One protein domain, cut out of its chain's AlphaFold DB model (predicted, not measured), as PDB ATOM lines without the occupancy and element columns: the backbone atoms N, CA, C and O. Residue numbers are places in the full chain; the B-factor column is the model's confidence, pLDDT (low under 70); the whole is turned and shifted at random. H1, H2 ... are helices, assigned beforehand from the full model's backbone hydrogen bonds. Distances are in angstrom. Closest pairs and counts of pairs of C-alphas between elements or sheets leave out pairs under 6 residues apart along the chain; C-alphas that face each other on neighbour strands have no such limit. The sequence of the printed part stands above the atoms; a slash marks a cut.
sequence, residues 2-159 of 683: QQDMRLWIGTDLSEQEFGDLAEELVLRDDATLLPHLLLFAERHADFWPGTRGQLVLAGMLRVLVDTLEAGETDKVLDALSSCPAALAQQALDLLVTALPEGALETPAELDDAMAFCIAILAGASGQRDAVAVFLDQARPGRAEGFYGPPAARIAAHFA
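AT A GLANCE: This is residues 2 to 159 of the 683 residues of an uncharacterized protein of Sphingomonas sp. R-74633 (UniProt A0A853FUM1). An elongated, all-helix body has two neighbouring helices at its core, H4 and H7, which meet at a steep angle. H2, H3 and H5 pack on H4, with H2 and H3 towards one end; H7, H8 and H9 form a three-helix bundle towards the other, while H6 crosses H4 and packs on H7. The printed part has 158 residues, with nine named helices, H1 to H9 in chain order, and no named strand. It is compact, with a radius of gyration of the C-alphas of 15.9 A and spans of 49 by 32 by 25 A.

IN THESE COORDINATES: The longest helix, H4, holds residues 51 to 69 and runs 27.3 A from C-alpha 51 at (119.368, -49.151, 46.650) to C-alpha 69 at (138.127, -65.532, 35.352). Before it come H1, residues 2 to 5, H2, residues 15 to 27, 18.4 A long, and H3, residues 31 to 38. After it come H5, residues 73 to 80, H6, residues 85 to 98, 20.0 A, H7, residues 112 to 124, 18.3 A, H8, residues 128 to 138, 16.1 A, and H9, residues 144 to 158, 20.3 A, ending with C-alpha 158 at (149.915, -50.628, 43.179).

HOW THE PARTS SIT: H4 and H7 are the hubs, touching five helices each. They touch at the C-alphas of Leu 68 and Ala 113, 5.1 A apart, at a steep tilt of 57 degrees. H2 touches H4, closest at the C-alphas of Glu 23 and Val 56, 5.8 A. H3 touches H5, the same way at a shallow tilt of 15 degrees, with the C-alphas of Pro 35 and Ala 79 5.2 A apart. H6 touches H4 with residues 91 to 95 alone, about perpendicular at 81 degrees; the closest C-alphas, of Leu 57 and Ala 91, are 6.2 A apart. H7, H8 and H9 are an up and down bundle, each running against the one before; the closest C-alphas of H8 and H9, of Ala 132 and Ala 155, are 5.0 A apart. H1 touches no helix. Every O i to N i+4 pair is within hydrogen-bond range in H2, H4, H5, H6 and H7, against 1 of 4 in H3, where 4 of 5 O i to N i+3 pairs are, 5 of 7 in H8 and 9 of 11 in H9; H1 is too short for such a pair.

THE WHOLE: The C-alphas farthest apart, of Thr 11 and Gly 141, are 50.0 A apart. The printed part has no cut. The links H3 to H4 and H6 to H7 are long, with 12 and 13 residues. The mean pLDDT of the printed part is 83.7; residues 2 to 12 and residue 145 are under 70.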
ATOM      1  N   GLN A   2     129.059 -45.280  19.328       34.88
ATOM      2  CA  GLN A   2     130.269 -44.432  19.528       34.88
ATOM      3  C   GLN A   2     129.962 -42.939  19.261       34.88
ATOM      4  O   GLN A   2     130.569 -42.053  19.856       34.88
ATOM      5  N   GLN A   3     128.972 -42.669  18.402       36.66
ATOM      6  CA  GLN A   3     128.393 -41.341  18.172       36.66
ATOM      7  C   GLN A   3     127.497 -40.817  19.314       36.66
ATOM      8  O   GLN A   3     127.384 -39.605  19.429       36.66
ATOM      9  N   ASP A   4     126.926 -41.677  20.171       48.62
ATOM     10  CA  ASP A   4     126.040 -41.256  21.278       48.62
ATOM     11  C   ASP A   4     126.809 -41.072  22.587       48.62
ATOM     12  O   ASP A   4     126.550 -40.140  23.329       48.62
ATOM     13  N   MET A   5     127.838 -41.880  22.856       46.09
ATOM     14  CA  MET A   5     128.660 -41.723  24.065       46.09
ATOM     15  C   MET A   5     129.505 -40.437  24.065       46.09
ATOM     16  O   MET A   5     129.838 -39.919  25.127       46.09
ATOM     17  N   ARG A   6     129.800 -39.865  22.887       44.66
ATOM     18  CA  ARG A   6     130.428 -38.535  22.765       44.66
ATOM     19  C   ARG A   6     129.482 -37.377  23.112       44.66
ATOM     20  O   ARG A   6     129.981 -36.285  23.354       44.66
ATOM     21  N   LEU A   7     128.161 -37.592  23.146       45.16
ATOM     22  CA  LEU A   7     127.174 -36.565  23.517       45.16
ATOM     23  C   LEU A   7     127.094 -36.324  25.031       45.16
ATOM     24  O   LEU A   7     126.579 -35.287  25.438       45.16
ATOM     25  N   TRP A   8     127.614 -37.244  25.851       51.16
ATOM     26  CA  TRP A   8     127.490 -37.171  27.313       51.16
ATOM     27  C   TRP A   8     128.726 -36.607  28.024       51.16
ATOM     28  O   TRP A   8     128.679 -36.241  29.196       51.16
ATOM     29  N   ILE A   9     129.849 -36.487  27.311       47.16
ATOM     30  CA  ILE A   9     131.063 -35.855  27.834       47.16
ATOM     31  C   ILE A   9     130.820 -34.338  27.876       47.16
ATOM     32  O   ILE A   9     131.036 -33.639  26.889       47.16
ATOM     33  N   GLY A  10     130.351 -33.838  29.023       49.81
ATOM     34  CA  GLY A  10     130.106 -32.409  29.266       49.81
ATOM     35  C   GLY A  10     128.643 -32.002  29.478       49.81
ATOM     36  O   GLY A  10     128.392 -30.809  29.630       49.81
ATOM     37  N   THR A  11     127.693 -32.940  29.514       59.28
ATOM     38  CA  THR A  11     126.297 -32.684  29.915       59.28
ATOM     39  C   THR A  11     126.079 -33.012  31.395       59.28
ATOM     40  O   THR A  11     126.588 -34.013  31.898       59.28
ATOM     41  N   ASP A  12     125.334 -32.158  32.103       65.56
ATOM     42  CA  ASP A  12     124.868 -32.433  33.467       65.56
ATOM     43  C   ASP A  12     123.691 -33.412  33.399       65.56
ATOM     44  O   ASP A  12     122.573 -33.032  33.051       65.56
ATOM     45  N   LEU A  13     123.965 -34.683  33.691       74.81
ATOM     46  CA  LEU A  13     122.945 -35.713  33.869       74.81
ATOM     47  C   LEU A  13     122.173 -35.462  35.167       74.81
ATOM     48  O   LEU A  13     122.769 -35.140  36.195       74.81
ATOM     49  N   SER A  14     120.857 -35.663  35.160       82.88
ATOM     50  CA  SER A  14     120.130 -35.863  36.417       82.88
ATOM     51  C   SER A  14     120.502 -37.214  37.042       82.88
ATOM     52  O   SER A  14     120.923 -38.141  36.354       82.88
ATOM     53  N   GLU A  15     120.312 -37.363  38.356       79.94
ATOM     54  CA  GLU A  15     120.580 -38.628  39.064       79.94
ATOM     55  C   GLU A  15     119.791 -39.815  38.477       79.94
ATOM     56  O   GLU A  15     120.284 -40.941  38.432       79.94
ATOM     57  N   GLN A  16     118.584 -39.558  37.963       83.69
ATOM     58  CA  GLN A  16     117.758 -40.574  37.319       83.69
ATOM     59  C   GLN A  16     118.333 -41.019  35.966       83.69
ATOM     60  O   GLN A  16     118.443 -42.220  35.730       83.69
ATOM     61  N   GLU A  17     118.743 -40.074  35.115       83.31
ATOM     62  CA  GLU A  17     119.360 -40.371  33.812       83.31
ATOM     63  C   GLU A  17     120.725 -41.054  33.971       83.31
ATOM     64  O   GLU A  17     121.054 -41.965  33.212       83.31
ATOM     65  N   PHE A  18     121.501 -40.661  34.987       85.50
ATOM     66  CA  PHE A  18     122.739 -41.347  35.346       85.50
ATOM     67  C   PHE A  18     122.477 -42.794  35.779       85.50
ATOM     68  O   PHE A  18     123.151 -43.705  35.300       85.50
ATOM     69  N   GLY A  19     121.471 -43.020  36.631       85.38
ATOM     70  CA  GLY A  19     121.085 -44.364  37.059       85.38
ATOM     71  C   GLY A  19     120.656 -45.268  35.900       85.38
ATOM     72  O   GLY A  19     121.070 -46.425  35.855       85.38
ATOM     73  N   ASP A  20     119.882 -44.744  34.944       85.75
ATOM     74  CA  ASP A  20     119.451 -45.488  33.749       85.75
ATOM     75  C   ASP A  20     120.654 -45.895  32.876       85.75
ATOM     76  O   ASP A  20     120.768 -47.048  32.455       85.75
ATOM     77  N   LEU A  21     121.591 -44.965  32.653       83.69
ATOM     78  CA  LEU A  21     122.819 -45.222  31.898       83.69
ATOM     79  C   LEU A  21     123.719 -46.248  32.600       83.69
ATOM     80  O   LEU A  21     124.284 -47.130  31.952       83.69
ATOM     81  N   ALA A  22     123.871 -46.133  33.918       85.50
ATOM     82  CA  ALA A  22     124.724 -47.011  34.704       85.50
ATOM     83  C   ALA A  22     124.244 -48.468  34.671       85.50
ATOM     84  O   ALA A  22     125.048 -49.380  34.466       85.50
ATOM     85  N   GLU A  23     122.935 -48.687  34.802       88.31
ATOM     86  CA  GLU A  23     122.325 -50.010  34.656       88.31
ATOM     87  C   GLU A  23     122.528 -50.571  33.244       88.31
ATOM     88  O   GLU A  23     122.918 -51.730  33.096       88.31
ATOM     89  N   GLU A  24     122.334 -49.756  32.201       85.06
ATOM     90  CA  GLU A  24     122.539 -50.191  30.817       85.06
ATOM     91  C   GLU A  24     123.989 -50.624  30.555       85.06
ATOM     92  O   GLU A  24     124.222 -51.650  29.914       85.06
ATOM     93  N   LEU A  25     124.969 -49.860  31.043       82.62
ATOM     94  CA  LEU A  25     126.385 -50.163  30.836       82.62
ATOM     95  C   LEU A  25     126.798 -51.464  31.525       82.62
ATOM     96  O   LEU A  25     127.499 -52.274  30.922       82.62
ATOM     97  N   VAL A  26     126.326 -51.694  32.750       86.00
ATOM     98  CA  VAL A  26     126.602 -52.931  33.491       86.00
ATOM     99  C   VAL A  26     125.922 -54.142  32.840       86.00
ATOM    100  O   VAL A  26     126.516 -55.215  32.767       86.00
ATOM    101  N   LEU A  27     124.716 -53.981  32.282       85.44
ATOM    102  CA  LEU A  27     124.001 -55.052  31.572       85.44
ATOM    103  C   LEU A  27     124.706 -55.541  30.295       85.44
ATOM    104  O   LEU A  27     124.365 -56.612  29.793       85.44
ATOM    105  N   ARG A  28     125.660 -54.775  29.757       83.69
ATOM    106  CA  ARG A  28     126.415 -55.138  28.546       83.69
ATOM    107  C   ARG A  28     127.584 -56.082  28.794       83.69
ATOM    108  O   ARG A  28     128.124 -56.589  27.817       83.69
ATOM    109  N   ASP A  29     127.937 -56.321  30.056       84.38
ATOM    110  CA  ASP A  29     128.918 -57.337  30.449       84.38
ATOM    111  C   ASP A  29     130.321 -57.133  29.839       84.38
ATOM    112  O   ASP A  29     131.015 -58.078  29.477       84.38
ATOM    113  N   ASP A  30     130.740 -55.871  29.697       83.06
ATOM    114  CA  ASP A  30     132.025 -55.491  29.101       83.06
ATOM    115  C   ASP A  30     132.785 -54.530  30.023       83.06
ATOM    116  O   ASP A  30     132.423 -53.356  30.172       83.06
ATOM    117  N   ALA A  31     133.876 -55.018  30.622       85.69
ATOM    118  CA  ALA A  31     134.710 -54.244  31.539       85.69
ATOM    119  C   ALA A  31     135.308 -52.979  30.897       85.69
ATOM    120  O   ALA A  31     135.558 -51.995  31.594       85.69
ATOM    121  N   THR A  32     135.490 -52.951  29.571       82.06
ATOM    122  CA  THR A  32     136.054 -51.787  28.863       82.06
ATOM    123  C   THR A  32     135.114 -50.580  28.853       82.06
ATOM    124  O   THR A  32     135.548 -49.458  28.590       82.06
ATOM    125  N   LEU A  33     133.834 -50.784  29.181       82.88
ATOM    126  CA  LEU A  33     132.843 -49.719  29.289       82.88
ATOM    127  C   LEU A  33     132.802 -49.078  30.685       82.88
ATOM    128  O   LEU A  33     132.293 -47.964  30.824       82.88
ATOM    129  N   LEU A  34     133.366 -49.731  31.706       84.19
ATOM    130  CA  LEU A  34     133.344 -49.251  33.091       84.19
ATOM    131  C   LEU A  34     134.071 -47.913  33.308       84.19
ATOM    132  O   LEU A  34     133.520 -47.087  34.037       84.19
ATOM    133  N   PRO A  35     135.207 -47.595  32.649       81.12
ATOM    134  CA  PRO A  35     135.801 -46.259  32.734       81.12
ATOM    135  C   PRO A  35     134.812 -45.132  32.437       81.12
ATOM    136  O   PRO A  35     134.849 -44.084  33.077       81.12
ATOM    137  N   HIS A  36     133.887 -45.347  31.496       77.56
ATOM    138  CA  HIS A  36     132.889 -44.343  31.141       77.56
ATOM    139  C   HIS A  36     131.870 -44.105  32.251       77.56
ATOM    140  O   HIS A  36     131.472 -42.961  32.454       77.56
ATOM    141  N   LEU A  37     131.486 -45.153  32.982       81.06
ATOM    142  CA  LEU A  37     130.652 -45.036  34.176       81.06
ATOM    143  C   LEU A  37     131.394 -44.275  35.286       81.06
ATOM    144  O   LEU A  37     130.846 -43.360  35.905       81.06
ATOM    145  N   LEU A  38     132.667 -44.612  35.499       81.56
ATOM    146  CA  LEU A  38     133.491 -44.063  36.576       81.56
ATOM    147  C   LEU A  38     133.824 -42.573  36.397       81.56
ATOM    148  O   LEU A  38     133.979 -41.870  37.392       81.56
ATOM    149  N   LEU A  39     133.838 -42.054  35.162       74.69
ATOM    150  CA  LEU A  39     134.019 -40.619  34.879       74.69
ATOM    151  C   LEU A  39     132.983 -39.711  35.565       74.69
ATOM    152  O   LEU A  39     133.275 -38.546  35.836       74.69
ATOM    153  N   PHE A  40     131.777 -40.219  35.826       74.56
ATOM    154  CA  PHE A  40     130.681 -39.458  36.438       74.56
ATOM    155  C   PHE A  40     130.472 -39.797  37.919       74.56
ATOM    156  O   PHE A  40     129.684 -39.131  38.592       74.56
ATOM    157  N   ALA A  41     131.197 -40.788  38.446       76.38
ATOM    158  CA  ALA A  41     130.986 -41.332  39.782       76.38
ATOM    159  C   ALA A  41     131.069 -40.281  40.900       76.38
ATOM    160  O   ALA A  41     130.221 -40.288  41.788       76.38
ATOM    161  N   GLU A  42     132.037 -39.359  40.845       79.25
ATOM    162  CA  GLU A  42     132.191 -38.303  41.862       79.25
ATOM    163  C   GLU A  42     131.067 -37.261  41.818       79.25
ATOM    164  O   GLU A  42     130.677 -36.728  42.855       79.25
ATOM    165  N   ARG A  43     130.518 -36.976  40.629       79.81
ATOM    166  CA  ARG A  43     129.429 -35.996  40.456       79.81
ATOM    167  C   ARG A  43     128.096 -36.508  40.996       79.81
ATOM    168  O   ARG A  43     127.242 -35.708  41.356       79.81
ATOM    169  N   HIS A  44     127.948 -37.828  41.073       84.12
ATOM    170  CA  HIS A  44     126.777 -38.520  41.602       84.12
ATOM    171  C   HIS A  44     127.125 -39.308  42.872       84.12
ATOM    172  O   HIS A  44     126.685 -40.439  43.047       84.12
ATOM    173  N   ALA A  45     127.927 -38.728  43.770       82.00
ATOM    174  CA  ALA A  45     128.357 -39.401  44.998       82.00
ATOM    175  C   ALA A  45     127.180 -39.906  45.864       82.00
ATOM    176  O   ALA A  45     127.288 -40.971  46.472       82.00
ATOM    177  N   ASP A  46     126.049 -39.192  45.861       84.81
ATOM    178  CA  ASP A  46     124.842 -39.535  46.629       84.81
ATOM    179  C   ASP A  46     124.036 -40.711  46.034       84.81
ATOM    180  O   ASP A  46     123.226 -41.320  46.734       84.81
ATOM    181  N   PHE A  47     124.281 -41.081  44.771       89.69
ATOM    182  CA  PHE A  47     123.594 -42.190  44.095       89.69
ATOM    183  C   PHE A  47     124.034 -43.561  44.629       89.69
ATOM    184  O   PHE A  47     123.212 -44.458  44.838       89.69
ATOM    185  N   TRP A  48     125.339 -43.734  44.851       89.44
ATOM    186  CA  TRP A  48     125.960 -45.032  45.146       89.44
ATOM    187  C   TRP A  48     125.499 -45.690  46.456       89.44
ATOM    188  O   TRP A  48     125.275 -46.903  46.450       89.44
ATOM    189  N   PRO A  49     125.274 -44.946  47.559       86.62
ATOM    190  CA  PRO A  49     124.725 -45.520  48.787       86.62
ATOM    191  C   PRO A  49     123.255 -45.958  48.671       86.62
ATOM    192  O   PRO A  49     122.776 -46.727  49.503       86.62
ATOM    193  N   GLY A  50     122.513 -45.460  47.674       88.25
ATOM    194  CA  GLY A  50     121.107 -45.801  47.465       88.25
ATOM    195  C   GLY A  50     120.910 -47.221  46.924       88.25
ATOM    196  O   GLY A  50     121.789 -47.791  46.283       88.25
ATOM    197  N   THR A  51     119.711 -47.787  47.108       88.69
ATOM    198  CA  THR A  51     119.368 -49.151  46.650       88.69
ATOM    199  C   THR A  51     119.698 -49.385  45.174       88.69
ATOM    200  O   THR A  51     120.177 -50.455  44.805       88.69
ATOM    201  N   ARG A  52     119.461 -48.377  44.327       90.75
ATOM    202  CA  ARG A  52     119.742 -48.443  42.890       90.75
ATOM    203  C   ARG A  52     121.247 -48.455  42.598       90.75
ATOM    204  O   ARG A  52     121.705 -49.285  41.821       90.75
ATOM    205  N   GLY A  53     122.019 -47.607  43.277       90.19
ATOM    206  CA  GLY A  53     123.479 -47.586  43.166       90.19
ATOM    207  C   GLY A  53     124.138 -48.884  43.632       90.19
ATOM    208  O   GLY A  53     125.049 -49.377  42.971       90.19
ATOM    209  N   GLN A  54     123.621 -49.504  44.695       91.88
ATOM    210  CA  GLN A  54     124.102 -50.804  45.175       91.88
ATOM    211  C   GLN A  54     123.876 -51.937  44.157       91.88
ATOM    212  O   GLN A  54     124.733 -52.805  44.009       91.88
ATOM    213  N   LEU A  55     122.766 -51.918  43.406       90.56
ATOM    214  CA  LEU A  55     122.521 -52.884  42.324       90.56
ATOM    215  C   LEU A  55     123.513 -52.715  41.165       90.56
ATOM    216  O   LEU A  55     124.027 -53.706  40.645       90.56
ATOM    217  N   VAL A  56     123.812 -51.469  40.790       92.44
ATOM    218  CA  VAL A  56     124.827 -51.159  39.771       92.44
ATOM    219  C   VAL A  56     126.211 -51.624  40.230       92.44
ATOM    220  O   VAL A  56     126.919 -52.266  39.459       92.44
ATOM    221  N   LEU A  57     126.584 -51.363  41.488       92.69
ATOM    222  CA  LEU A  57     127.851 -51.826  42.064       92.69
ATOM    223  C   LEU A  57     127.968 -53.352  42.058       92.69
ATOM    224  O   LEU A  57     129.003 -53.880  41.660       92.69
ATOM    225  N   ALA A  58     126.904 -54.064  42.439       91.69
ATOM    226  CA  ALA A  58     126.885 -55.523  42.407       91.69
ATOM    227  C   ALA A  58     127.088 -56.070  40.986       91.69
ATOM    228  O   ALA A  58     127.865 -57.003  40.780       91.69
ATOM    229  N   GLY A  59     126.432 -55.473  39.987       92.44
ATOM    230  CA  GLY A  59     126.635 -55.876  38.599       92.44
ATOM    231  C   GLY A  59     128.026 -55.504  38.071       92.44
ATOM    232  O   GLY A  59     128.628 -56.304  37.367       92.44
ATOM    233  N   MET A  60     128.588 -54.358  38.466       93.69
ATOM    234  CA  MET A  60     129.974 -53.997  38.146       93.69
ATOM    235  C   MET A  60     130.962 -55.026  38.710       93.69
ATOM    236  O   MET A  60     131.832 -55.488  37.980       93.69
ATOM    237  N   LEU A  61     130.810 -55.423  39.979       94.50
ATOM    238  CA  LEU A  61     131.647 -56.453  40.606       94.50
ATOM    239  C   LEU A  61     131.585 -57.777  39.843       94.50
ATOM    240  O   LEU A  61     132.627 -58.381  39.607       94.50
ATOM    241  N   ARG A  62     130.391 -58.188  39.399       93.62
ATOM    242  CA  ARG A  62     130.221 -59.377  38.555       93.62
ATOM    243  C   ARG A  62     131.037 -59.273  37.264       93.62
ATOM    244  O   ARG A  62     131.844 -60.152  37.003       93.62
ATOM    245  N   VAL A  63     130.900 -58.172  36.516       93.31
ATOM    246  CA  VAL A  63     131.657 -57.944  35.268       93.31
ATOM    247  C   VAL A  63     133.168 -58.035  35.504       93.31
ATOM    248  O   VAL A  63     133.892 -58.629  34.704       93.31
ATOM    249  N   LEU A  64     133.662 -57.452  36.601       93.44
ATOM    250  CA  LEU A  64     135.083 -57.476  36.949       93.44
ATOM    251  C   LEU A  64     135.574 -58.892  37.279       93.44
ATOM    252  O   LEU A  64     136.639 -59.285  36.803       93.44
ATOM    253  N   VAL A  65     134.806 -59.652  38.064       92.12
ATOM    254  CA  VAL A  65     135.129 -61.044  38.414       92.12
ATOM    255  C   VAL A  65     135.127 -61.926  37.164       92.12
ATOM    256  O   VAL A  65     136.136 -62.574  36.905       92.12
ATOM    257  N   ASP A  66     134.089 -61.859  36.329       89.12
ATOM    258  CA  ASP A  66     133.986 -62.650  35.090       89.12
ATOM    259  C   ASP A  66     135.157 -62.346  34.126       89.12
ATOM    260  O   ASP A  66     135.732 -63.236  33.495       89.12
ATOM    261  N   THR A  67     135.578 -61.079  34.055       88.44
ATOM    262  CA  THR A  67     136.736 -60.652  33.246       88.44
ATOM    263  C   THR A  67     138.059 -61.201  33.801       88.44
ATOM    264  O   THR A  67     138.962 -61.560  33.039       88.44
ATOM    265  N   LEU A  68     138.195 -61.295  35.127       89.62
ATOM    266  CA  LEU A  68     139.362 -61.906  35.773       89.62
ATOM    267  C   LEU A  68     139.391 -63.423  35.589       89.62
ATOM    268  O   LEU A  68     140.463 -63.967  35.329       89.62
ATOM    269  N   GLU A  69     138.242 -64.099  35.651       86.19
ATOM    270  CA  GLU A  69     138.127 -65.532  35.352       86.19
ATOM    271  C   GLU A  69     138.536 -65.853  33.905       86.19
ATOM    272  O   GLU A  69     139.150 -66.889  33.643       86.19
ATOM    273  N   ALA A  70     138.287 -64.930  32.971       81.69
ATOM    274  CA  ALA A  70     138.766 -65.018  31.591       81.69
ATOM    275  C   ALA A  70     140.285 -64.764  31.431       81.69
ATOM    276  O   ALA A  70     140.814 -64.854  30.320       81.69
ATOM    277  N   GLY A  71     141.005 -64.454  32.517       80.69
ATOM    278  CA  GLY A  71     142.444 -64.177  32.518       80.69
ATOM    279  C   GLY A  71     142.815 -62.770  32.035       80.69
ATOM    280  O   GLY A  71     143.983 -62.495  31.752       80.69
ATOM    281  N   GLU A  72     141.850 -61.854  31.930       85.38
ATOM    282  CA  GLU A  72     142.037 -60.528  31.334       85.38
ATOM    283  C   GLU A  72     142.370 -59.445  32.379       85.38
ATOM    284  O   GLU A  72     141.778 -58.366  32.407       85.38
ATOM    285  N   THR A  73     143.369 -59.698  33.230       87.62
ATOM    286  CA  THR A  73     143.741 -58.821  34.362       87.62
ATOM    287  C   THR A  73     144.049 -57.367  33.969       87.62
ATOM    288  O   THR A  73     143.740 -56.459  34.735       87.62
ATOM    289  N   ASP A  74     144.612 -57.116  32.775       83.94
ATOM    290  CA  ASP A  74     144.916 -55.739  32.330       83.94
ATOM    291  C   ASP A  74     143.636 -54.934  32.118       83.94
ATOM    292  O   ASP A  74     143.575 -53.773  32.507       83.94
ATOM    293  N   LYS A  75     142.586 -55.561  31.573       86.25
ATOM    294  CA  LYS A  75     141.318 -54.871  31.325       86.25
ATOM    295  C   LYS A  75     140.670 -54.415  32.622       86.25
ATOM    296  O   LYS A  75     140.089 -53.338  32.650       86.25
ATOM    297  N   VAL A  76     140.792 -55.200  33.692       91.31
ATOM    298  CA  VAL A  76     140.274 -54.827  35.016       91.31
ATOM    299  C   VAL A  76     141.105 -53.721  35.666       91.31
ATOM    300  O   VAL A  76     140.530 -52.770  36.197       91.31
ATOM    301  N   LEU A  77     142.438 -53.796  35.590       89.06
ATOM    302  CA  LEU A  77     143.318 -52.725  36.080       89.06
ATOM    303  C   LEU A  77     143.060 -51.400  35.345       89.06
ATOM    304  O   LEU A  77     142.920 -50.358  35.983       89.06
ATOM    305  N   ASP A  78     142.934 -51.443  34.018       81.94
ATOM    306  CA  ASP A  78     142.619 -50.274  33.197       81.94
ATOM    307  C   ASP A  78     141.214 -49.745  33.498       81.94
ATOM    308  O   ASP A  78     141.038 -48.534  33.660       81.94
ATOM    309  N   ALA A  79     140.228 -50.640  33.636       85.75
ATOM    310  CA  ALA A  79     138.857 -50.282  33.981       85.75
ATOM    311  C   ALA A  79     138.788 -49.473  35.282       85.75
ATOM    312  O   ALA A  79     138.077 -48.472  35.351       85.75
ATOM    313  N   LEU A  80     139.556 -49.877  36.297       86.69
ATOM    314  CA  LEU A  80     139.557 -49.255  37.620       86.69
ATOM    315  C   LEU A  80     140.589 -48.131  37.787       86.69
ATOM    316  O   LEU A  80     140.589 -47.466  38.821       86.69
ATOM    317  N   SER A  81     141.417 -47.855  36.775       75.50
ATOM    318  CA  SER A  81     142.450 -46.808  36.821       75.50
ATOM    319  C   SER A  81     141.894 -45.397  37.077       75.50
ATOM    320  O   SER A  81     142.588 -44.547  37.635       75.50
ATOM    321  N   SER A  82     140.635 -45.156  36.701       70.69
ATOM    322  CA  SER A  82     139.898 -43.908  36.928       70.69
ATOM    323  C   SER A  82     138.820 -44.021  38.012       70.69
ATOM    324  O   SER A  82     137.963 -43.144  38.103       70.69
ATOM    325  N   CYS A  83     138.805 -45.101  38.801       83.69
ATOM    326  CA  CYS A  83     137.822 -45.299  39.862       83.69
ATOM    327  C   CYS A  83     138.114 -44.367  41.052       83.69
ATOM    328  O   CYS A  83     139.221 -44.414  41.597       83.69
ATOM    329  N   PRO A  84     137.152 -43.540  41.507       85.50
ATOM    330  CA  PRO A  84     137.332 -42.748  42.718       85.50
ATOM    331  C   PRO A  84     137.541 -43.644  43.943       85.50
ATOM    332  O   PRO A  84     136.790 -44.596  44.154       85.50
ATOM    333  N   ALA A  85     138.506 -43.305  44.802       86.06
ATOM    334  CA  ALA A  85     138.882 -44.138  45.951       86.06
ATOM    335  C   ALA A  85     137.705 -44.445  46.897       86.06
ATOM    336  O   ALA A  85     137.577 -45.562  47.394       86.06
ATOM    337  N   ALA A  86     136.807 -43.475  47.103       86.06
ATOM    338  CA  ALA A  86     135.606 -43.664  47.916       86.06
ATOM    339  C   ALA A  86     134.637 -44.693  47.306       86.06
ATOM    340  O   ALA A  86     134.038 -45.476  48.037       86.06
ATOM    341  N   LEU A  87     134.511 -44.723  45.975       88.56
ATOM    342  CA  LEU A  87     133.671 -45.696  45.280       88.56
ATOM    343  C   LEU A  87     134.320 -47.083  45.270       88.56
ATOM    344  O   LEU A  87     133.636 -48.075  45.506       88.56
ATOM    345  N   ALA A  88     135.639 -47.152  45.065       91.00
ATOM    346  CA  ALA A  88     136.397 -48.395  45.185       91.00
ATOM    347  C   ALA A  88     136.256 -49.006  46.588       91.00
ATOM    348  O   ALA A  88     136.050 -50.210  46.706       91.00
ATOM    349  N   GLN A  89     136.288 -48.178  47.641       92.50
ATOM    350  CA  GLN A  89     136.052 -48.635  49.010       92.50
ATOM    351  C   GLN A  89     134.623 -49.160  49.199       92.50
ATOM    352  O   GLN A  89     134.453 -50.232  49.763       92.50
ATOM    353  N   GLN A  90     133.603 -48.471  48.677       92.06
ATOM    354  CA  GLN A  90     132.218 -48.962  48.745       92.06
ATOM    355  C   GLN A  90     132.023 -50.286  47.991       92.06
ATOM    356  O   GLN A  90     131.320 -51.171  48.474       92.06
ATOM    357  N   ALA A  91     132.650 -50.440  46.822       92.38
ATOM    358  CA  ALA A  91     132.624 -51.686  46.062       92.38
ATOM    359  C   ALA A  91     133.341 -52.820  46.814       92.38
ATOM    360  O   ALA A  91     132.837 -53.941  46.852       92.38
ATOM    361  N   LEU A  92     134.480 -52.522  47.448       93.81
ATOM    362  CA  LEU A  92     135.202 -53.462  48.300       93.81
ATOM    363  C   LEU A  92     134.347 -53.897  49.497       93.81
ATOM    364  O   LEU A  92     134.212 -55.090  49.733       93.81
ATOM    365  N   ASP A  93     133.726 -52.956  50.209       93.12
ATOM    366  CA  ASP A  93     132.875 -53.248  51.367       93.12
ATOM    367  C   ASP A  93     131.673 -54.127  50.974       93.12
ATOM    368  O   ASP A  93     131.335 -55.089  51.675       93.12
ATOM    369  N   LEU A  94     131.052 -53.840  49.822       92.75
ATOM    370  CA  LEU A  94     129.955 -54.636  49.270       92.75
ATOM    371  C   LEU A  94     130.410 -56.059  48.917       92.75
ATOM    372  O   LEU A  94     129.728 -57.023  49.269       92.75
ATOM    373  N   LEU A  95     131.566 -56.193  48.258       91.69
ATOM    374  CA  LEU A  95     132.149 -57.486  47.903       91.69
ATOM    375  C   LEU A  95     132.462 -58.312  49.154       91.69
ATOM    376  O   LEU A  95     132.067 -59.470  49.242       91.69
ATOM    377  N   VAL A  96     133.108 -57.699  50.148       89.38
ATOM    378  CA  VAL A  96     133.463 -58.343  51.419       89.38
ATOM    379  C   VAL A  96     132.223 -58.796  52.184       89.38
ATOM    380  O   VAL A  96     132.215 -59.893  52.735       89.38
ATOM    381  N   THR A  97     131.148 -58.006  52.170       88.38
ATOM    382  CA  THR A  97     129.872 -58.377  52.807       88.38
ATOM    383  C   THR A  97     129.218 -59.595  52.143       88.38
ATOM    384  O   THR A  97     128.463 -60.318  52.792       88.38
ATOM    385  N   ALA A  98     129.494 -59.836  50.860       86.25
ATOM    386  CA  ALA A  98     128.964 -60.982  50.127       86.25
ATOM    387  C   ALA A  98     129.774 -62.276  50.343       86.25
ATOM    388  O   ALA A  98     129.307 -63.351  49.956       86.25
ATOM    389  N   LEU A  99     130.965 -62.197  50.948       86.50
ATOM    390  CA  LEU A  99     131.817 -63.357  51.214       86.50
ATOM    391  C   LEU A  99     131.374 -64.129  52.472       86.50
ATOM    392  O   LEU A  99     130.755 -63.558  53.372       86.50
ATOM    393  N   PRO A 100     131.718 -65.428  52.577       85.56
ATOM    394  CA  PRO A 100     131.549 -66.184  53.813       85.56
ATOM    395  C   PRO A 100     132.276 -65.533  55.000       85.56
ATOM    396  O   PRO A 100     133.353 -64.951  54.852       85.56
ATOM    397  N   GLU A 101     131.709 -65.677  56.198       83.75
ATOM    398  CA  GLU A 101     132.315 -65.170  57.431       83.75
ATOM    399  C   GLU A 101     133.718 -65.779  57.632       83.75
ATOM    400  O   GLU A 101     133.888 -66.995  57.543       83.75
ATOM    401  N   GLY A 102     134.727 -64.929  57.859       79.62
ATOM    402  CA  GLY A 102     136.131 -65.337  58.009       79.62
ATOM    403  C   GLY A 102     136.944 -65.452  56.709       79.62
ATOM    404  O   GLY A 102     138.149 -65.668  56.784       79.62
ATOM    405  N   ALA A 103     136.356 -65.241  55.522       82.38
ATOM    406  CA  ALA A 103     137.053 -65.434  54.238       82.38
ATOM    407  C   ALA A 103     138.309 -64.555  54.035       82.38
ATOM    408  O   ALA A 103     139.239 -64.947  53.333       82.38
ATOM    409  N   LEU A 104     138.366 -63.372  54.658       84.69
ATOM    410  CA  LEU A 104     139.554 -62.505  54.629       84.69
ATOM    411  C   LEU A 104     140.631 -62.907  55.652       84.69
ATOM    412  O   LEU A 104     141.771 -62.467  55.531       84.69
ATOM    413  N   GLU A 105     140.291 -63.723  56.654       86.94
ATOM    414  CA  GLU A 105     141.245 -64.262  57.634       86.94
ATOM    415  C   GLU A 105     141.988 -65.490  57.080       86.94
ATOM    416  O   GLU A 105     143.106 -65.783  57.510       86.94
ATOM    417  N   THR A 106     141.415 -66.157  56.069       87.12
ATOM    418  CA  THR A 106     142.031 -67.257  55.308       87.12
ATOM    419  C   THR A 106     142.107 -66.973  53.791       87.12
ATOM    420  O   THR A 106     141.567 -67.741  52.994       87.12
ATOM    421  N   PRO A 107     142.845 -65.936  53.324       88.44
ATOM    422  CA  PRO A 107     142.864 -65.539  51.905       88.44
ATOM    423  C   PRO A 107     143.290 -66.642  50.928       88.44
ATOM    424  O   PRO A 107     142.939 -66.613  49.749       88.44
ATOM    425  N   ALA A 108     144.053 -67.626  51.408       86.44
ATOM    426  CA  ALA A 108     144.473 -68.789  50.635       86.44
ATOM    427  C   ALA A 108     143.297 -69.608  50.074       86.44
ATOM    428  O   ALA A 108     143.456 -70.259  49.045       86.44
ATOM    429  N   GLU A 109     142.130 -69.565  50.724       84.94
ATOM    430  CA  GLU A 109     140.935 -70.336  50.357       84.94
ATOM    431  C   GLU A 109     140.025 -69.613  49.348       84.94
ATOM    432  O   GLU A 109     139.074 -70.213  48.847       84.94
ATOM    433  N   LEU A 110     140.309 -68.344  49.028       89.06
ATOM    434  CA  LEU A 110     139.572 -67.574  48.019       89.06
ATOM    435  C   LEU A 110     139.865 -68.091  46.607       89.06
ATOM    436  O   LEU A 110     140.988 -68.499  46.315       89.06
ATOM    437  N   ASP A 111     138.909 -67.985  45.689       88.81
ATOM    438  CA  ASP A 111     139.191 -68.197  44.269       88.81
ATOM    439  C   ASP A 111     140.142 -67.116  43.703       88.81
ATOM    440  O   ASP A 111     140.380 -66.064  44.307       88.81
ATOM    441  N   ASP A 112     140.767 -67.404  42.559       88.44
ATOM    442  CA  ASP A 112     141.770 -66.529  41.929       88.44
ATOM    443  C   ASP A 112     141.184 -65.177  41.526       88.44
ATOM    444  O   ASP A 112     141.775 -64.137  41.829       88.44
ATOM    445  N   ALA A 113     140.006 -65.179  40.903       89.75
ATOM    446  CA  ALA A 113     139.353 -63.961  40.451       89.75
ATOM    447  C   ALA A 113     138.949 -63.070  41.634       89.75
ATOM    448  O   ALA A 113     139.180 -61.863  41.600       89.75
ATOM    449  N   MET A 114     138.440 -63.654  42.715       91.50
ATOM    450  CA  MET A 114     138.072 -62.949  43.936       91.50
ATOM    451  C   MET A 114     139.289 -62.373  44.654       91.50
ATOM    452  O   MET A 114     139.284 -61.197  45.017       91.50
ATOM    453  N   ALA A 115     140.365 -63.155  44.802       92.75
ATOM    454  CA  ALA A 115     141.610 -62.673  45.397       92.75
ATOM    455  C   ALA A 115     142.188 -61.486  44.604       92.75
ATOM    456  O   ALA A 115     142.580 -60.473  45.185       92.75
ATOM    457  N   PHE A 116     142.190 -61.566  43.272       95.12
ATOM    458  CA  PHE A 116     142.638 -60.462  42.425       95.12
ATOM    459  C   PHE A 116     141.699 -59.255  42.486       95.12
ATOM    460  O   PHE A 116     142.177 -58.129  42.602       95.12
ATOM    461  N   CYS A 117     140.382 -59.461  42.469       94.88
ATOM    462  CA  CYS A 117     139.400 -58.380  42.534       94.88
ATOM    463  C   CYS A 117     139.508 -57.602  43.857       94.88
ATOM    464  O   CYS A 117     139.587 -56.373  43.842       94.88
ATOM    465  N   ILE A 118     139.626 -58.307  44.989       94.88
ATOM    466  CA  ILE A 118     139.850 -57.706  46.315       94.88
ATOM    467  C   ILE A 118     141.146 -56.890  46.327       94.88
ATOM    468  O   ILE A 118     141.139 -55.735  46.753       94.88
ATOM    469  N   ALA A 119     142.245 -57.457  45.823       95.12
ATOM    470  CA  ALA A 119     143.541 -56.785  45.783       95.12
ATOM    471  C   ALA A 119     143.501 -55.494  44.945       95.12
ATOM    472  O   ALA A 119     144.032 -54.462  45.359       95.12
ATOM    473  N   ILE A 120     142.835 -55.528  43.787       95.25
ATOM    474  CA  ILE A 120     142.715 -54.372  42.891       95.25
ATOM    475  C   ILE A 120     141.817 -53.288  43.506       95.25
ATOM    476  O   ILE A 120     142.185 -52.113  43.485       95.25
ATOM    477  N   LEU A 121     140.676 -53.658  44.098       94.56
ATOM    478  CA  LEU A 121     139.774 -52.706  44.758       94.56
ATOM    479  C   LEU A 121     140.416 -52.067  45.998       94.56
ATOM    480  O   LEU A 121     140.292 -50.857  46.183       94.56
ATOM    481  N   ALA A 122     141.158 -52.839  46.798       92.81
ATOM    482  CA  ALA A 122     141.928 -52.320  47.930       92.81
ATOM    483  C   ALA A 122     143.028 -51.344  47.479       92.81
ATOM    484  O   ALA A 122     143.205 -50.270  48.059       92.81
ATOM    485  N   GLY A 123     143.743 -51.666  46.395       92.44
ATOM    486  CA  GLY A 123     144.724 -50.760  45.800       92.44
ATOM    487  C   GLY A 123     144.098 -49.452  45.303       92.44
ATOM    488  O   GLY A 123     144.624 -48.365  45.574       92.44
ATOM    489  N   ALA A 124     142.951 -49.544  44.624       90.44
ATOM    490  CA  ALA A 124     142.198 -48.400  44.108       90.44
ATOM    491  C   ALA A 124     141.580 -47.531  45.220       90.44
ATOM    492  O   ALA A 124     141.498 -46.313  45.061       90.44
ATOM    493  N   SER A 125     141.216 -48.110  46.370       91.06
ATOM    494  CA  SER A 125     140.723 -47.357  47.534       91.06
ATOM    495  C   SER A 125     141.823 -46.649  48.334       91.06
ATOM    496  O   SER A 125     141.531 -45.867  49.239       91.06
ATOM    497  N   GLY A 126     143.094 -46.866  47.975       85.38
ATOM    498  CA  GLY A 126     144.251 -46.226  48.598       85.38
ATOM    499  C   GLY A 126     145.025 -47.116  49.572       85.38
ATOM    500  O   GLY A 126     146.052 -46.681  50.087       85.38
ATOM    501  N   GLN A 127     144.617 -48.373  49.777       89.31
ATOM    502  CA  GLN A 127     145.310 -49.351  50.629       89.31
ATOM    503  C   GLN A 127     146.461 -50.050  49.882       89.31
ATOM    504  O   GLN A 127     146.613 -51.270  49.906       89.31
ATOM    505  N   ARG A 128     147.283 -49.265  49.183       85.12
ATOM    506  CA  ARG A 128     148.310 -49.748  48.243       85.12
ATOM    507  C   ARG A 128     149.337 -50.679  48.884       85.12
ATOM    508  O   ARG A 128     149.651 -51.724  48.323       85.12
ATOM    509  N   ASP A 129     149.788 -50.339  50.089       81.44
ATOM    510  CA  ASP A 129     150.804 -51.108  50.815       81.44
ATOM    511  C   ASP A 129     150.307 -52.503  51.236       81.44
ATOM    512  O   ASP A 129     151.108 -53.412  51.455       81.44
ATOM    513  N   ALA A 130     148.987 -52.701  51.312       84.19
ATOM    514  CA  ALA A 130     148.381 -53.975  51.684       84.19
ATOM    515  C   ALA A 130     148.238 -54.947  50.499       84.19
ATOM    516  O   ALA A 130     148.099 -56.148  50.718       84.19
ATOM    517  N   VAL A 131     148.307 -54.461  49.252       91.88
ATOM    518  CA  VAL A 131     148.036 -55.264  48.044       91.88
ATOM    519  C   VAL A 131     149.018 -56.426  47.907       91.88
ATOM    520  O   VAL A 131     148.605 -57.575  47.758       91.88
ATOM    521  N   ALA A 132     150.322 -56.148  47.992       89.06
ATOM    522  CA  ALA A 132     151.349 -57.182  47.865       89.06
ATOM    523  C   ALA A 132     151.279 -58.200  49.015       89.06
ATOM    524  O   ALA A 132     151.431 -59.397  48.789       89.06
ATOM    525  N   VAL A 133     150.999 -57.725  50.235       89.06
ATOM    526  CA  VAL A 133     150.873 -58.571  51.431       89.06
ATOM    527  C   VAL A 133     149.678 -59.515  51.303       89.06
ATOM    528  O   VAL A 133     149.805 -60.707  51.571       89.06
ATOM    529  N   PHE A 134     148.532 -59.004  50.853       92.81
ATOM    530  CA  PHE A 134     147.327 -59.802  50.651       92.81
ATOM    531  C   PHE A 134     147.520 -60.876  49.570       92.81
ATOM    532  O   PHE A 134     147.178 -62.036  49.785       92.81
ATOM    533  N   LEU A 135     148.116 -60.516  48.425       93.75
ATOM    534  CA  LEU A 135     148.370 -61.465  47.333       93.75
ATOM    535  C   LEU A 135     149.357 -62.573  47.728       93.75
ATOM    536  O   LEU A 135     149.181 -63.721  47.320       93.75
ATOM    537  N   ASP A 136     150.364 -62.263  48.546       91.38
ATOM    538  CA  ASP A 136     151.282 -63.273  49.081       91.38
ATOM    539  C   ASP A 136     150.558 -64.259  50.014       91.38
ATOM    540  O   ASP A 136     150.714 -65.474  49.892       91.38
ATOM    541  N   GLN A 137     149.673 -63.750  50.877       91.06
ATOM    542  CA  GLN A 137     148.844 -64.574  51.763       91.06
ATOM    543  C   GLN A 137     147.811 -65.425  51.011       91.06
ATOM    544  O   GLN A 137     147.466 -66.512  51.475       91.06
ATOM    545  N   ALA A 138     147.328 -64.966  49.853       90.81
ATOM    546  CA  ALA A 138     146.376 -65.696  49.017       90.81
ATOM    547  C   ALA A 138     147.032 -66.784  48.141       90.81
ATOM    548  O   ALA A 138     146.365 -67.737  47.741       90.81
ATOM    549  N   ARG A 139     148.347 -66.712  47.896       88.94
ATOM    550  CA  ARG A 139     149.121 -67.644  47.051       88.94
ATOM    551  C   ARG A 139     149.109 -69.152  47.420       88.94
ATOM    552  O   ARG A 139     149.335 -69.942  46.497       88.94
ATOM    553  N   PRO A 140     148.936 -69.623  48.677       83.81
ATOM    554  CA  PRO A 140     149.263 -71.008  49.043       83.81
ATOM    555  C   PRO A 140     148.579 -72.081  48.178       83.81
ATOM    556  O   PRO A 140     147.361 -72.188  48.140       83.81
ATOM    557  N   GLY A 141     149.384 -72.908  47.500       76.50
ATOM    558  CA  GLY A 141     148.911 -74.046  46.698       76.50
ATOM    559  C   GLY A 141     148.522 -73.739  45.243       76.50
ATOM    560  O   GLY A 141     148.181 -74.673  44.518       76.50
ATOM    561  N   ARG A 142     148.605 -72.480  44.787       81.75
ATOM    562  CA  ARG A 142     148.282 -72.074  43.403       81.75
ATOM    563  C   ARG A 142     149.477 -72.269  42.455       81.75
ATOM    564  O   ARG A 142     150.628 -72.062  42.841       81.75
ATOM    565  N   ALA A 143     149.222 -72.664  41.203       75.69
ATOM    566  CA  ALA A 143     150.273 -72.912  40.210       75.69
ATOM    567  C   ALA A 143     150.980 -71.610  39.790       75.69
ATOM    568  O   ALA A 143     150.332 -70.659  39.351       75.69
ATOM    569  N   GLU A 144     152.316 -71.581  39.865       70.00
ATOM    570  CA  GLU A 144     153.114 -70.367  39.632       70.00
ATOM    571  C   GLU A 144     152.917 -69.774  38.232       70.00
ATOM    572  O   GLU A 144     152.837 -68.559  38.104       70.00
ATOM    573  N   GLY A 145     152.730 -70.606  37.202       62.16
ATOM    574  CA  GLY A 145     152.487 -70.138  35.832       62.16
ATOM    575  C   GLY A 145     151.120 -69.478  35.597       62.16
ATOM    576  O   GLY A 145     150.984 -68.726  34.638       62.16
ATOM    577  N   PHE A 146     150.124 -69.734  36.454       70.31
ATOM    578  CA  PHE A 146     148.776 -69.164  36.326       70.31
ATOM    579  C   PHE A 146     148.560 -67.992  37.288       70.31
ATOM    580  O   PHE A 146     148.112 -66.931  36.873       70.31
ATOM    581  N   TYR A 147     148.943 -68.155  38.556       83.50
ATOM    582  CA  TYR A 147     148.721 -67.147  39.595       83.50
ATOM    583  C   TYR A 147     149.839 -66.098  39.669       83.50
ATOM    584  O   TYR A 147     149.578 -64.922  39.918       83.50
ATOM    585  N   GLY A 148     151.090 -66.508  39.431       82.38
ATOM    586  CA  GLY A 148     152.273 -65.661  39.587       82.38
ATOM    587  C   GLY A 148     152.264 -64.417  38.691       82.38
ATOM    588  O   GLY A 148     152.368 -63.312  39.224       82.38
ATOM    589  N   PRO A 149     152.109 -64.547  37.358       85.75
ATOM    590  CA  PRO A 149     152.144 -63.395  36.461       85.75
ATOM    591  C   PRO A 149     151.033 -62.359  36.729       85.75
ATOM    592  O   PRO A 149     151.362 -61.173  36.813       85.75
ATOM    593  N   PRO A 150     149.750 -62.738  36.917       83.25
ATOM    594  CA  PRO A 150     148.704 -61.784  37.293       83.25
ATOM    595  C   PRO A 150     148.940 -61.134  38.661       83.25
ATOM    596  O   PRO A 150     148.848 -59.911  38.769       83.25
ATOM    597  N   ALA A 151     149.312 -61.910  39.688       89.38
ATOM    598  CA  ALA A 151     149.572 -61.381  41.029       89.38
ATOM    599  C   ALA A 151     150.738 -60.380  41.036       89.38
ATOM    600  O   ALA A 151     150.624 -59.294  41.602       89.38
ATOM    601  N   ALA A 152     151.840 -60.706  40.352       84.62
ATOM    602  CA  ALA A 152     152.994 -59.821  40.228       84.62
ATOM    603  C   ALA A 152     152.633 -58.514  39.510       84.62
ATOM    604  O   ALA A 152     153.060 -57.439  39.930       84.62
ATOM    605  N   ARG A 153     151.802 -58.584  38.461       85.81
ATOM    606  CA  ARG A 153     151.312 -57.401  37.741       85.81
ATOM    607  C   ARG A 153     150.440 -56.505  38.616       85.81
ATOM    608  O   ARG A 153     150.645 -55.294  38.613       85.81
ATOM    609  N   ILE A 154     149.513 -57.078  39.386       92.12
ATOM    610  CA  ILE A 154     148.665 -56.321  40.321       92.12
ATOM    611  C   ILE A 154     149.529 -55.676  41.415       92.12
ATOM    612  O   ILE A 154     149.416 -54.475  41.658       92.12
ATOM    613  N   ALA A 155     150.441 -56.435  42.026       89.12
ATOM    614  CA  ALA A 155     151.349 -55.918  43.048       89.12
ATOM    615  C   ALA A 155     152.232 -54.779  42.513       89.12
ATOM    616  O   ALA A 155     152.383 -53.758  43.176       89.12
ATOM    617  N   ALA A 156     152.768 -54.913  41.296       83.19
ATOM    618  CA  ALA A 156     153.575 -53.877  40.658       83.19
ATOM    619  C   ALA A 156     152.761 -52.622  40.304       83.19
ATOM    620  O   ALA A 156     153.265 -51.512  40.456       83.19
ATOM    621  N   HIS A 157     151.505 -52.778  39.866       85.38
ATOM    622  CA  HIS A 157     150.619 -51.656  39.543       85.38
ATOM    623  C   HIS A 157     150.372 -50.751  40.757       85.38
ATOM    624  O   HIS A 157     150.366 -49.525  40.632       85.38
ATOM    625  N   PHE A 158     150.183 -51.352  41.935       84.44
ATOM    626  CA  PHE A 158     149.915 -50.628  43.179       84.44
ATOM    627  C   PHE A 158     151.147 -50.409  44.050       84.44
ATOM    628  O   PHE A 158     151.025 -49.770  45.096       84.44
ATOM    629  N   ALA A 159     152.322 -50.880  43.626       76.56
ATOM    630  CA  ALA A 159     153.562 -50.623  44.336       76.56
ATOM    631  C   ALA A 159     153.714 -49.110  44.565       76.56
ATOM    632  O   ALA A 159     153.416 -48.312  43.661       76.56
TER     633      ALA A 159